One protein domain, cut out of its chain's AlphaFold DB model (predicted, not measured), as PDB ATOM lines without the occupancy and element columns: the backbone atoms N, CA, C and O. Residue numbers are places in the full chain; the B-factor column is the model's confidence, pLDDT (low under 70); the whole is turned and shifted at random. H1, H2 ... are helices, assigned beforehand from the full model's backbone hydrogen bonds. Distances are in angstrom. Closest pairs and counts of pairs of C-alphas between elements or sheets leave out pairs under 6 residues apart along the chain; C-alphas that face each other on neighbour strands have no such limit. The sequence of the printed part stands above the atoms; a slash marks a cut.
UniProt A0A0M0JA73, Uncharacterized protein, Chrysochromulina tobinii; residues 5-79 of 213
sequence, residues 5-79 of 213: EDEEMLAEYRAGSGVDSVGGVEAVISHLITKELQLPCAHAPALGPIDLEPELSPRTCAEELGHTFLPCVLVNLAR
ATOM      1  N   GLU A   5      12.223 -42.742 130.712       61.62
ATOM      2  CA  GLU A   5      12.547 -44.172 130.853       61.62
ATOM      3  C   GLU A   5      11.382 -45.102 130.432       61.62
ATOM      4  O   GLU A   5      11.621 -46.202 129.929       61.62
ATOM      5  N   ASP A   6      10.123 -44.665 130.580       76.06
ATOM      6  CA  ASP A   6       8.939 -45.421 130.145       76.06
ATOM      7  C   ASP A   6       8.823 -45.454 128.609       76.06
ATOM      8  O   ASP A   6       8.370 -46.450 128.037       76.06
ATOM      9  N   GLU A   7       9.244 -44.380 127.926       82.06
ATOM     10  CA  GLU A   7       9.205 -44.289 126.460       82.06
ATOM     11  C   GLU A   7      10.264 -45.192 125.801       82.06
ATOM     12  O   GLU A   7       9.964 -45.865 124.810       82.06
ATOM     13  N   GLU A   8      11.477 -45.269 126.367       87.25
ATOM     14  CA  GLU A   8      12.544 -46.149 125.864       87.25
ATOM     15  C   GLU A   8      12.175 -47.634 126.033       87.25
ATOM     16  O   GLU A   8      12.233 -48.392 125.062       87.25
ATOM     17  N   MET A   9      11.681 -48.042 127.212       87.19
ATOM     18  CA  MET A   9      11.203 -49.417 127.437       87.19
ATOM     19  C   MET A   9      10.060 -49.806 126.488       87.19
ATOM     20  O   MET A   9      10.052 -50.919 125.955       87.19
ATOM     21  N   LEU A  10       9.105 -48.901 126.242       87.62
ATOM     22  CA  LEU A  10       8.004 -49.147 125.308       87.62
ATOM     23  C   LEU A  10       8.507 -49.312 123.865       87.62
ATOM     24  O   LEU A  10       8.027 -50.190 123.145       87.62
ATOM     25  N   ALA A  11       9.487 -48.508 123.441       89.50
ATOM     26  CA  ALA A  11      10.100 -48.622 122.121       89.50
ATOM     27  C   ALA A  11      10.863 -49.950 121.954       89.50
ATOM     28  O   ALA A  11      10.683 -50.640 120.947       89.50
ATOM     29  N   GLU A  12      11.654 -50.358 122.952       91.44
ATOM     30  CA  GLU A  12      12.339 -51.656 122.944       91.44
ATOM     31  C   GLU A  12      11.352 -52.830 122.926       91.44
ATOM     32  O   GLU A  12      11.558 -53.805 122.192       91.44
ATOM     33  N   TYR A  13      10.266 -52.754 123.704       90.88
ATOM     34  CA  TYR A  13       9.220 -53.775 123.694       90.88
ATOM     35  C   TYR A  13       8.557 -53.872 122.316       90.88
ATOM     36  O   TYR A  13       8.521 -54.956 121.733       90.88
ATOM     37  N   ARG A  14       8.136 -52.741 121.733       90.75
ATOM     38  CA  ARG A  14       7.560 -52.666 120.377       90.75
ATOM     39  C   ARG A  14       8.491 -53.239 119.301       90.75
ATOM     40  O   ARG A  14       8.014 -53.959 118.419       90.75
ATOM     41  N   ALA A  15       9.803 -53.011 119.416       91.56
ATOM     42  CA  ALA A  15      10.838 -53.610 118.564       91.56
ATOM     43  C   ALA A  15      11.078 -55.116 118.825       91.56
ATOM     44  O   ALA A  15      11.697 -55.809 118.012       91.56
ATOM     45  N   GLY A  16      10.549 -55.666 119.921       89.75
ATOM     46  CA  GLY A  16      10.677 -57.072 120.313       89.75
ATOM     47  C   GLY A  16      12.027 -57.433 120.941       89.75
ATOM     48  O   GLY A  16      12.336 -58.625 121.044       89.75
ATOM     49  N   SER A  17      12.821 -56.430 121.329       90.44
ATOM     50  CA  SER A  17      14.080 -56.575 122.073       90.44
ATOM     51  C   SER A  17      13.908 -56.383 123.583       90.44
ATOM     52  O   SER A  17      14.678 -56.958 124.350       90.44
ATOM     53  N   GLY A  18      12.905 -55.605 123.995       91.38
ATOM     54  CA  GLY A  18      12.552 -55.342 125.390       91.38
ATOM     55  C   GLY A  18      11.547 -56.339 125.973       91.38
ATOM     56  O   GLY A  18      11.137 -57.311 125.331       91.38
ATOM     57  N   VAL A  19      11.129 -56.072 127.210       90.88
ATOM     58  CA  VAL A  19      10.104 -56.832 127.941       90.88
ATOM     59  C   VAL A  19       8.885 -55.958 128.214       90.88
ATOM     60  O   VAL A  19       9.018 -54.752 128.396       90.88
ATOM     61  N   ASP A  20       7.710 -56.574 128.303       89.25
ATOM     62  CA  ASP A  20       6.501 -55.886 128.749       89.25
ATOM     63  C   ASP A  20       6.546 -55.652 130.270       89.25
ATOM     64  O   ASP A  20       6.375 -56.572 131.079       89.25
ATOM     65  N   SER A  21       6.804 -54.405 130.664       87.06
ATOM     66  CA  SER A  21       6.816 -53.976 132.063       87.06
ATOM     67  C   SER A  21       5.410 -53.949 132.677       87.06
ATOM     68  O   SER A  21       5.255 -54.275 133.858       87.06
ATOM     69  N   VAL A  22       4.380 -53.633 131.884       86.31
ATOM     70  CA  VAL A  22       2.981 -53.564 132.328       86.31
ATOM     71  C   VAL A  22       2.440 -54.973 132.538       86.31
ATOM     72  O   VAL A  22       2.015 -55.291 133.649       86.31
ATOM     73  N   GLY A  23       2.560 -55.853 131.543       87.44
ATOM     74  CA  GLY A  23       2.220 -57.274 131.644       87.44
ATOM     75  C   GLY A  23       2.993 -58.002 132.743       87.44
ATOM     76  O   GLY A  23       2.444 -58.880 133.409       87.44
ATOM     77  N   GLY A  24       4.241 -57.600 133.011       89.38
ATOM     78  CA  GLY A  24       5.016 -58.086 134.154       89.38
ATOM     79  C   GLY A  24       4.364 -57.757 135.504       89.38
ATOM     80  O   GLY A  24       4.188 -58.645 136.345       89.38
ATOM     81  N   VAL A  25       3.953 -56.502 135.711       90.62
ATOM     82  CA  VAL A  25       3.232 -56.064 136.922       90.62
ATOM     83  C   VAL A  25       1.847 -56.714 137.005       90.62
ATOM     84  O   VAL A  25       1.458 -57.225 138.059       90.62
ATOM     85  N   GLU A  26       1.124 -56.759 135.890       90.75
ATOM     86  CA  GLU A  26      -0.178 -57.409 135.761       90.75
ATOM     87  C   GLU A  26      -0.126 -58.897 136.128       90.75
ATOM     88  O   GLU A  26      -0.992 -59.368 136.867       90.75
ATOM     89  N   ALA A  27       0.890 -59.636 135.673       91.00
ATOM     90  CA  ALA A  27       1.083 -61.050 135.992       91.00
ATOM     91  C   ALA A  27       1.341 -61.287 137.489       91.00
ATOM     92  O   ALA A  27       0.818 -62.244 138.063       91.00
ATOM     93  N   VAL A  28       2.103 -60.406 138.151       93.25
ATOM     94  CA  VAL A  28       2.315 -60.475 139.607       93.25
ATOM     95  C   VAL A  28       1.005 -60.214 140.356       93.25
ATOM     96  O   VAL A  28       0.660 -60.965 141.272       93.25
ATOM     97  N   ILE A  29       0.248 -59.187 139.961       93.56
ATOM     98  CA  ILE A  29      -1.008 -58.813 140.625       93.56
ATOM     99  C   ILE A  29      -2.083 -59.891 140.430       93.56
ATOM    100  O   ILE A  29      -2.689 -60.316 141.415       93.56
ATOM    101  N   SER A  30      -2.303 -60.386 139.204       92.69
ATOM    102  CA  SER A  30      -3.280 -61.459 138.963       92.69
ATOM    103  C   SER A  30      -2.893 -62.748 139.668       92.69
ATOM    104  O   SER A  30      -3.773 -63.390 140.242       92.69
ATOM    105  N   HIS A  31      -1.607 -63.111 139.692       93.12
ATOM    106  CA  HIS A  31      -1.145 -64.283 140.428       93.12
ATOM    107  C   HIS A  31      -1.483 -64.174 141.920       93.12
ATOM    108  O   HIS A  31      -2.059 -65.107 142.476       93.12
ATOM    109  N   LEU A  32      -1.193 -63.033 142.558       95.06
ATOM    110  CA  LEU A  32      -1.503 -62.811 143.973       95.06
ATOM    111  C   LEU A  32      -3.015 -62.822 144.247       95.06
ATOM    112  O   LEU A  32      -3.455 -63.527 145.151       95.06
ATOM    113  N   ILE A  33      -3.824 -62.115 143.451       94.62
ATOM    114  CA  ILE A  33      -5.292 -62.104 143.605       94.62
ATOM    115  C   ILE A  33      -5.862 -63.520 143.471       94.62
ATOM    116  O   ILE A  33      -6.628 -63.966 144.326       94.62
ATOM    117  N   THR A  34      -5.455 -64.242 142.428       93.62
ATOM    118  CA  THR A  34      -5.929 -65.602 142.143       93.62
ATOM    119  C   THR A  34      -5.528 -66.571 143.258       93.62
ATOM    120  O   THR A  34      -6.344 -67.368 143.712       93.62
ATOM    121  N   LYS A  35      -4.286 -66.469 143.746       91.56
ATOM    122  CA  LYS A  35      -3.735 -67.315 144.811       91.56
ATOM    123  C   LYS A  35      -4.414 -67.093 146.162       91.56
ATOM    124  O   LYS A  35      -4.721 -68.067 146.843       91.56
ATOM    125  N   GLU A  36      -4.644 -65.842 146.554       94.44
ATOM    126  CA  GLU A  36      -5.187 -65.518 147.879       94.44
ATOM    127  C   GLU A  36      -6.725 -65.612 147.935       94.44
ATOM    128  O   GLU A  36      -7.270 -65.951 148.983       94.44
ATOM    129  N   LEU A  37      -7.436 -65.341 146.830       93.88
ATOM    130  CA  LEU A  37      -8.908 -65.360 146.794       93.88
ATOM    131  C   LEU A  37      -9.515 -66.626 146.173       93.88
ATOM    132  O   LEU A  37     -10.718 -66.823 146.312       93.88
ATOM    133  N   GLN A  38      -8.723 -67.461 145.485       92.00
ATOM    134  CA  GLN A  38      -9.199 -68.630 144.721       92.00
ATOM    135  C   GLN A  38     -10.298 -68.279 143.698       92.00
ATOM    136  O   GLN A  38     -11.220 -69.049 143.438       92.00
ATOM    137  N   LEU A  39     -10.194 -67.092 143.094       92.12
ATOM    138  CA  LEU A  39     -11.108 -66.595 142.067       92.12
ATOM    139  C   LEU A  39     -10.351 -66.329 140.761       92.12
ATOM    140  O   LEU A  39      -9.215 -65.851 140.815       92.12
ATOM    141  N   PRO A  40     -10.965 -66.572 139.587       92.25
ATOM    142  CA  PRO A  40     -10.378 -66.172 138.318       92.25
ATOM    143  C   PRO A  40     -10.201 -64.648 138.279       92.25
ATOM    144  O   PRO A  40     -11.112 -63.890 138.619       92.25
ATOM    145  N   CYS A  41      -9.023 -64.205 137.847       92.69
ATOM    146  CA  CYS A  41      -8.676 -62.797 137.698       92.69
ATOM    147  C   CYS A  41      -8.545 -62.442 136.212       92.69
ATOM    148  O   CYS A  41      -8.047 -63.238 135.418       92.69
ATOM    149  N   ALA A  42      -8.963 -61.234 135.841       91.19
ATOM    150  CA  ALA A  42      -8.753 -60.670 134.515       91.19
ATOM    151  C   ALA A  42      -8.521 -59.162 134.634       91.19
ATOM    152  O   ALA A  42      -9.148 -58.503 135.467       91.19
ATOM    153  N   HIS A  43      -7.643 -58.628 133.792       86.50
ATOM    154  CA  HIS A  43      -7.299 -57.210 133.798       86.50
ATOM    155  C   HIS A  43      -8.278 -56.423 132.930       86.50
ATOM    156  O   HIS A  43      -8.659 -56.851 131.838       86.50
ATOM    157  N   ALA A  44      -8.744 -55.291 133.451       84.62
ATOM    158  CA  ALA A  44      -9.553 -54.346 132.694       84.62
ATOM    159  C   ALA A  44      -8.630 -53.359 131.957       84.62
ATOM    160  O   ALA A  44      -7.560 -53.058 132.482       84.62
ATOM    161  N   PRO A  45      -9.037 -52.803 130.799       79.69
ATOM    162  CA  PRO A  45      -8.228 -51.812 130.092       79.69
ATOM    163  C   PRO A  45      -7.955 -50.604 131.000       79.69
ATOM    164  O   PRO A  45      -8.891 -49.899 131.388       79.69
ATOM    165  N   ALA A  46      -6.689 -50.402 131.371       77.25
ATOM    166  CA  ALA A  46      -6.264 -49.368 132.319       77.25
ATOM    167  C   ALA A  46      -5.618 -48.149 131.639       77.25
ATOM    168  O   ALA A  46      -5.677 -47.040 132.173       77.25
ATOM    169  N   LEU A  47      -5.024 -48.351 130.461       78.12
ATOM    170  CA  LEU A  47      -4.347 -47.326 129.670       78.12
ATOM    171  C   LEU A  47      -5.212 -46.894 128.477       78.12
ATOM    172  O   LEU A  47      -6.088 -47.629 128.017       78.12
ATOM    173  N   GLY A  48      -4.981 -45.674 127.989       74.88
ATOM    174  CA  GLY A  48      -5.578 -45.209 126.735       74.88
ATOM    175  C   GLY A  48      -4.952 -45.914 125.524       74.88
ATOM    176  O   GLY A  48      -3.831 -46.409 125.635       74.88
ATOM    177  N   PRO A  49      -5.639 -45.956 124.367       73.88
ATOM    178  CA  PRO A  49      -5.033 -46.460 123.141       73.88
ATOM    179  C   PRO A  49      -3.825 -45.593 122.767       73.88
ATOM    180  O   PRO A  49      -3.921 -44.364 122.753       73.88
ATOM    181  N   ILE A  50      -2.706 -46.249 122.471       77.19
ATOM    182  CA  ILE A  50      -1.492 -45.629 121.936       77.19
ATOM    183  C   ILE A  50      -1.624 -45.587 120.405       77.19
ATOM    184  O   ILE A  50      -2.332 -46.411 119.819       77.19
ATOM    185  N   ASP A  51      -0.973 -44.627 119.749       82.44
ATOM    186  CA  ASP A  51      -0.932 -44.586 118.288       82.44
ATOM    187  C   ASP A  51      -0.260 -45.850 117.715       82.44
ATOM    188  O   ASP A  51       0.732 -46.361 118.254       82.44
ATOM    189  N   LEU A  52      -0.833 -46.346 116.612       81.38
ATOM    190  CA  LEU A  52      -0.367 -47.534 115.899       81.38
ATOM    191  C   LEU A  52       0.980 -47.262 115.227       81.38
ATOM    192  O   LEU A  52       1.089 -46.364 114.392       81.38
ATOM    193  N   GLU A  53       1.968 -48.097 115.533       83.00
ATOM    194  CA  GLU A  53       3.287 -48.082 114.904       83.00
ATOM    195  C   GLU A  53       3.302 -49.030 113.682       83.00
ATOM    196  O   GLU A  53       3.015 -50.220 113.832       83.00
ATOM    197  N   PRO A  54       3.592 -48.556 112.453       82.69
ATOM    198  CA  PRO A  54       3.718 -49.434 111.289       82.69
ATOM    199  C   PRO A  54       4.891 -50.425 111.359       82.69
ATOM    200  O   PRO A  54       4.791 -51.510 110.782       82.69
ATOM    201  N   GLU A  55       5.992 -50.077 112.035       87.44
ATOM    202  CA  GLU A  55       7.225 -50.880 112.095       87.44
ATOM    203  C   GLU A  55       7.345 -51.674 113.414       87.44
ATOM    204  O   GLU A  55       8.327 -51.587 114.149       87.44
ATOM    205  N   LEU A  56       6.326 -52.489 113.710       90.00
ATOM    206  CA  LEU A  56       6.274 -53.362 114.892       90.00
ATOM    207  C   LEU A  56       6.957 -54.722 114.695       90.00
ATOM    208  O   LEU A  56       6.932 -55.322 113.616       90.00
ATOM    209  N   SER A  57       7.460 -55.282 115.797       92.19
ATOM    210  CA  SER A  57       7.879 -56.681 115.846       92.19
ATOM    211  C   SER A  57       6.695 -57.634 115.623       92.19
ATOM    212  O   SER A  57       5.622 -57.443 116.205       92.19
ATOM    213  N   PRO A  58       6.873 -58.755 114.895       90.44
ATOM    214  CA  PRO A  58       5.868 -59.818 114.836       90.44
ATOM    215  C   PRO A  58       5.482 -60.385 116.213       90.44
ATOM    216  O   PRO A  58       4.411 -60.972 116.340       90.44
ATOM    217  N   ARG A  59       6.338 -60.214 117.237       88.38
ATOM    218  CA  ARG A  59       6.072 -60.634 118.623       88.38
ATOM    219  C   ARG A  59       5.018 -59.765 119.326       88.38
ATOM    220  O   ARG A  59       4.262 -60.307 120.123       88.38
ATOM    221  N   THR A  60       4.939 -58.471 119.013       88.88
ATOM    222  CA  THR A  60       4.056 -57.482 119.672       88.88
ATOM    223  C   THR A  60       2.840 -57.085 118.834       88.88
ATOM    224  O   THR A  60       1.822 -56.663 119.374       88.88
ATOM    225  N   CYS A  61       2.890 -57.290 117.515       88.25
ATOM    226  CA  CYS A  61       1.824 -56.931 116.571       88.25
ATOM    227  C   CYS A  61       0.414 -57.432 116.968       88.25
ATOM    228  O   CYS A  61      -0.578 -56.736 116.752       88.25
ATOM    229  N   ALA A  62       0.301 -58.617 117.581       85.38
ATOM    230  CA  ALA A  62      -0.989 -59.164 118.010       85.38
ATOM    231  C   ALA A  62      -1.640 -58.386 119.172       85.38
ATOM    232  O   ALA A  62      -2.866 -58.362 119.270       85.38
ATOM    233  N   GLU A  63      -0.837 -57.760 120.033       81.50
ATOM    234  CA  GLU A  63      -1.294 -56.965 121.176       81.50
ATOM    235  C   GLU A  63      -1.753 -55.571 120.729       81.50
ATOM    236  O   GLU A  63      -2.866 -55.153 121.038       81.50
ATOM    237  N   GLU A  64      -0.949 -54.909 119.894       80.81
ATOM    238  CA  GLU A  64      -1.234 -53.583 119.317       80.81
ATOM    239  C   GLU A  64      -2.517 -53.570 118.462       80.81
ATOM    240  O   GLU A  64      -3.288 -52.612 118.487       80.81
ATOM    241  N   LEU A  65      -2.806 -54.664 117.746       80.75
ATOM    242  CA  LEU A  65      -4.078 -54.852 117.030       80.75
ATOM    243  C   LEU A  65      -5.232 -55.312 117.947       80.75
ATOM    244  O   LEU A  65      -6.403 -55.253 117.562       80.75
ATOM    245  N   GLY A  66      -4.911 -55.820 119.135       77.31
ATOM    246  CA  GLY A  66      -5.788 -56.571 120.028       77.31
ATOM    247  C   GLY A  66      -6.458 -55.735 121.115       77.31
ATOM    248  O   GLY A  66      -6.480 -56.167 122.266       77.31
ATOM    249  N   HIS A  67      -7.020 -54.566 120.779       73.56
ATOM    250  CA  HIS A  67      -7.634 -53.666 121.766       73.56
ATOM    251  C   HIS A  67      -8.580 -54.391 122.738       73.56
ATOM    252  O   HIS A  67      -9.618 -54.951 122.359       73.56
ATOM    253  N   THR A  68      -8.241 -54.328 124.024       73.31
ATOM    254  CA  THR A  68      -9.066 -54.863 125.098       73.31
ATOM    255  C   THR A  68     -10.214 -53.898 125.401       73.31
ATOM    256  O   THR A  68     -10.045 -52.686 125.514       73.31
ATOM    257  N   PHE A  69     -11.427 -54.436 125.546       83.31
ATOM    258  CA  PHE A  69     -12.612 -53.661 125.916       83.31
ATOM    259  C   PHE A  69     -13.257 -54.270 127.160       83.31
ATOM    260  O   PHE A  69     -13.418 -55.489 127.246       83.31
ATOM    261  N   LEU A  70     -13.696 -53.430 128.103       87.00
ATOM    262  CA  LEU A  70     -14.329 -53.880 129.351       87.00
ATOM    263  C   LEU A  70     -15.492 -54.884 129.140       87.00
ATOM    264  O   LEU A  70     -15.542 -55.871 129.874       87.00
ATOM    265  N   PRO A  71     -16.388 -54.742 128.136       89.56
ATOM    266  CA  PRO A  71     -17.400 -55.761 127.848       89.56
ATOM    267  C   PRO A  71     -16.820 -57.146 127.521       89.56
ATOM    268  O   PRO A  71     -17.395 -58.148 127.940       89.56
ATOM    269  N   CYS A  72     -15.681 -57.225 126.824       87.75
ATOM    270  CA  CYS A  72     -15.016 -58.495 126.517       87.75
ATOM    271  C   CYS A  72     -14.493 -59.165 127.793       87.75
ATOM    272  O   CYS A  72     -14.675 -60.368 127.972       87.75
ATOM    273  N   VAL A  73     -13.912 -58.378 128.708       91.00
ATOM    274  CA  VAL A  73     -13.454 -58.854 130.023       91.00
ATOM    275  C   VAL A  73     -14.632 -59.412 130.824       91.00
ATOM    276  O   VAL A  73     -14.576 -60.549 131.278       91.00
ATOM    277  N   LEU A  74     -15.739 -58.667 130.923       91.69
ATOM    278  CA  LEU A  74     -16.933 -59.099 131.661       91.69
ATOM    279  C   LEU A  74     -17.573 -60.368 131.072       91.69
ATOM    280  O   LEU A  74     -17.949 -61.268 131.822       91.69
ATOM    281  N   VAL A  75     -17.686 -60.469 129.741       92.44
ATOM    282  CA  VAL A  75     -18.283 -61.638 129.066       92.44
ATOM    283  C   VAL A  75     -17.415 -62.888 129.208       92.44
ATOM    284  O   VAL A  75     -17.963 -63.978 129.383       92.44
ATOM    285  N   ASN A  76     -16.088 -62.752 129.146       91.75
ATOM    286  CA  ASN A  76     -15.176 -63.882 129.307       91.75
ATOM    287  C   ASN A  76     -15.033 -64.296 130.775       91.75
ATOM    288  O   ASN A  76     -15.077 -65.488 131.060       91.75
ATOM    289  N   LEU A  77     -14.958 -63.349 131.716       92.44
ATOM    290  CA  LEU A  77     -14.876 -63.657 133.146       92.44
ATOM    291  C   LEU A  77     -16.157 -64.338 133.659       92.44
ATOM    292  O   LEU A  77     -16.077 -65.289 134.428       92.44
ATOM    293  N   ALA A  78     -17.332 -63.953 133.146       93.69
ATOM    294  CA  ALA A  78     -18.603 -64.639 133.412       93.69
ATOM    295  C   ALA A  78     -18.690 -66.074 132.837       93.69
ATOM    296  O   ALA A  78     -19.684 -66.766 133.059       93.69
ATOM    297  N   ARG A  79     -17.684 -66.509 132.068       93.62
ATOM    298  CA  ARG A  79     -17.547 -67.854 131.483       93.62
ATOM    299  C   ARG A  79     -16.218 -68.523 131.850       93.62
ATOM    300  O   ARG A  79     -15.924 -69.591 131.317       93.62
TER     301      ARG A  79
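What this domain is: This is residues 5 to 79 of the 213 residues of an uncharacterized protein of Chrysochromulina tobinii (UniProt A0A0M0JA73). The long helix H2 makes one side of an open frame, with H1 at a corner by its first end; residues 38 to 60 fold back from its last end toward H1, and the chain returns through short H3 to H4. The printed part has 75 residues with four named helices, H1 to H4 in order, and no named strand: all helix. It is loose, with a radius of gyration of the C-alphas of 14.2 A, and spans 39 by 23 by 20 A.

How they stand to each other: H2, residues 21 to 37, is close to but not clearly touching H1, residues 5 to 15; their closest C-alphas, Met 9 and Ser 21, are 7.8 A apart. Their lines are about perpendicular, at 86 degrees. H3, residues 61 to 64, is only just apart from H1, at 8.1 A between closest C-alphas. H4, residues 70 to 77, is apart from H1, H2 and H3. In H1, H2 and H4 every O i to N i+4 pair is within hydrogen-bond range; H3 is too short for one.

Where its parts are: H2 runs 24.4 A from C-alpha 21 at (6.816, -53.976, 132.063) to C-alpha 37 at (-8.908, -65.360, 146.794). H1 is 15.6 A long, H3 5.3 A and H4 10.5 A.

The domain as a whole: The C-alphas farthest apart, Glu 36 and Pro 54, are 40.9 A apart. The printed part has no cut. The link H2 to H3 is long, 23 residues; the others are tight. Residue 5 is under pLDDT 70.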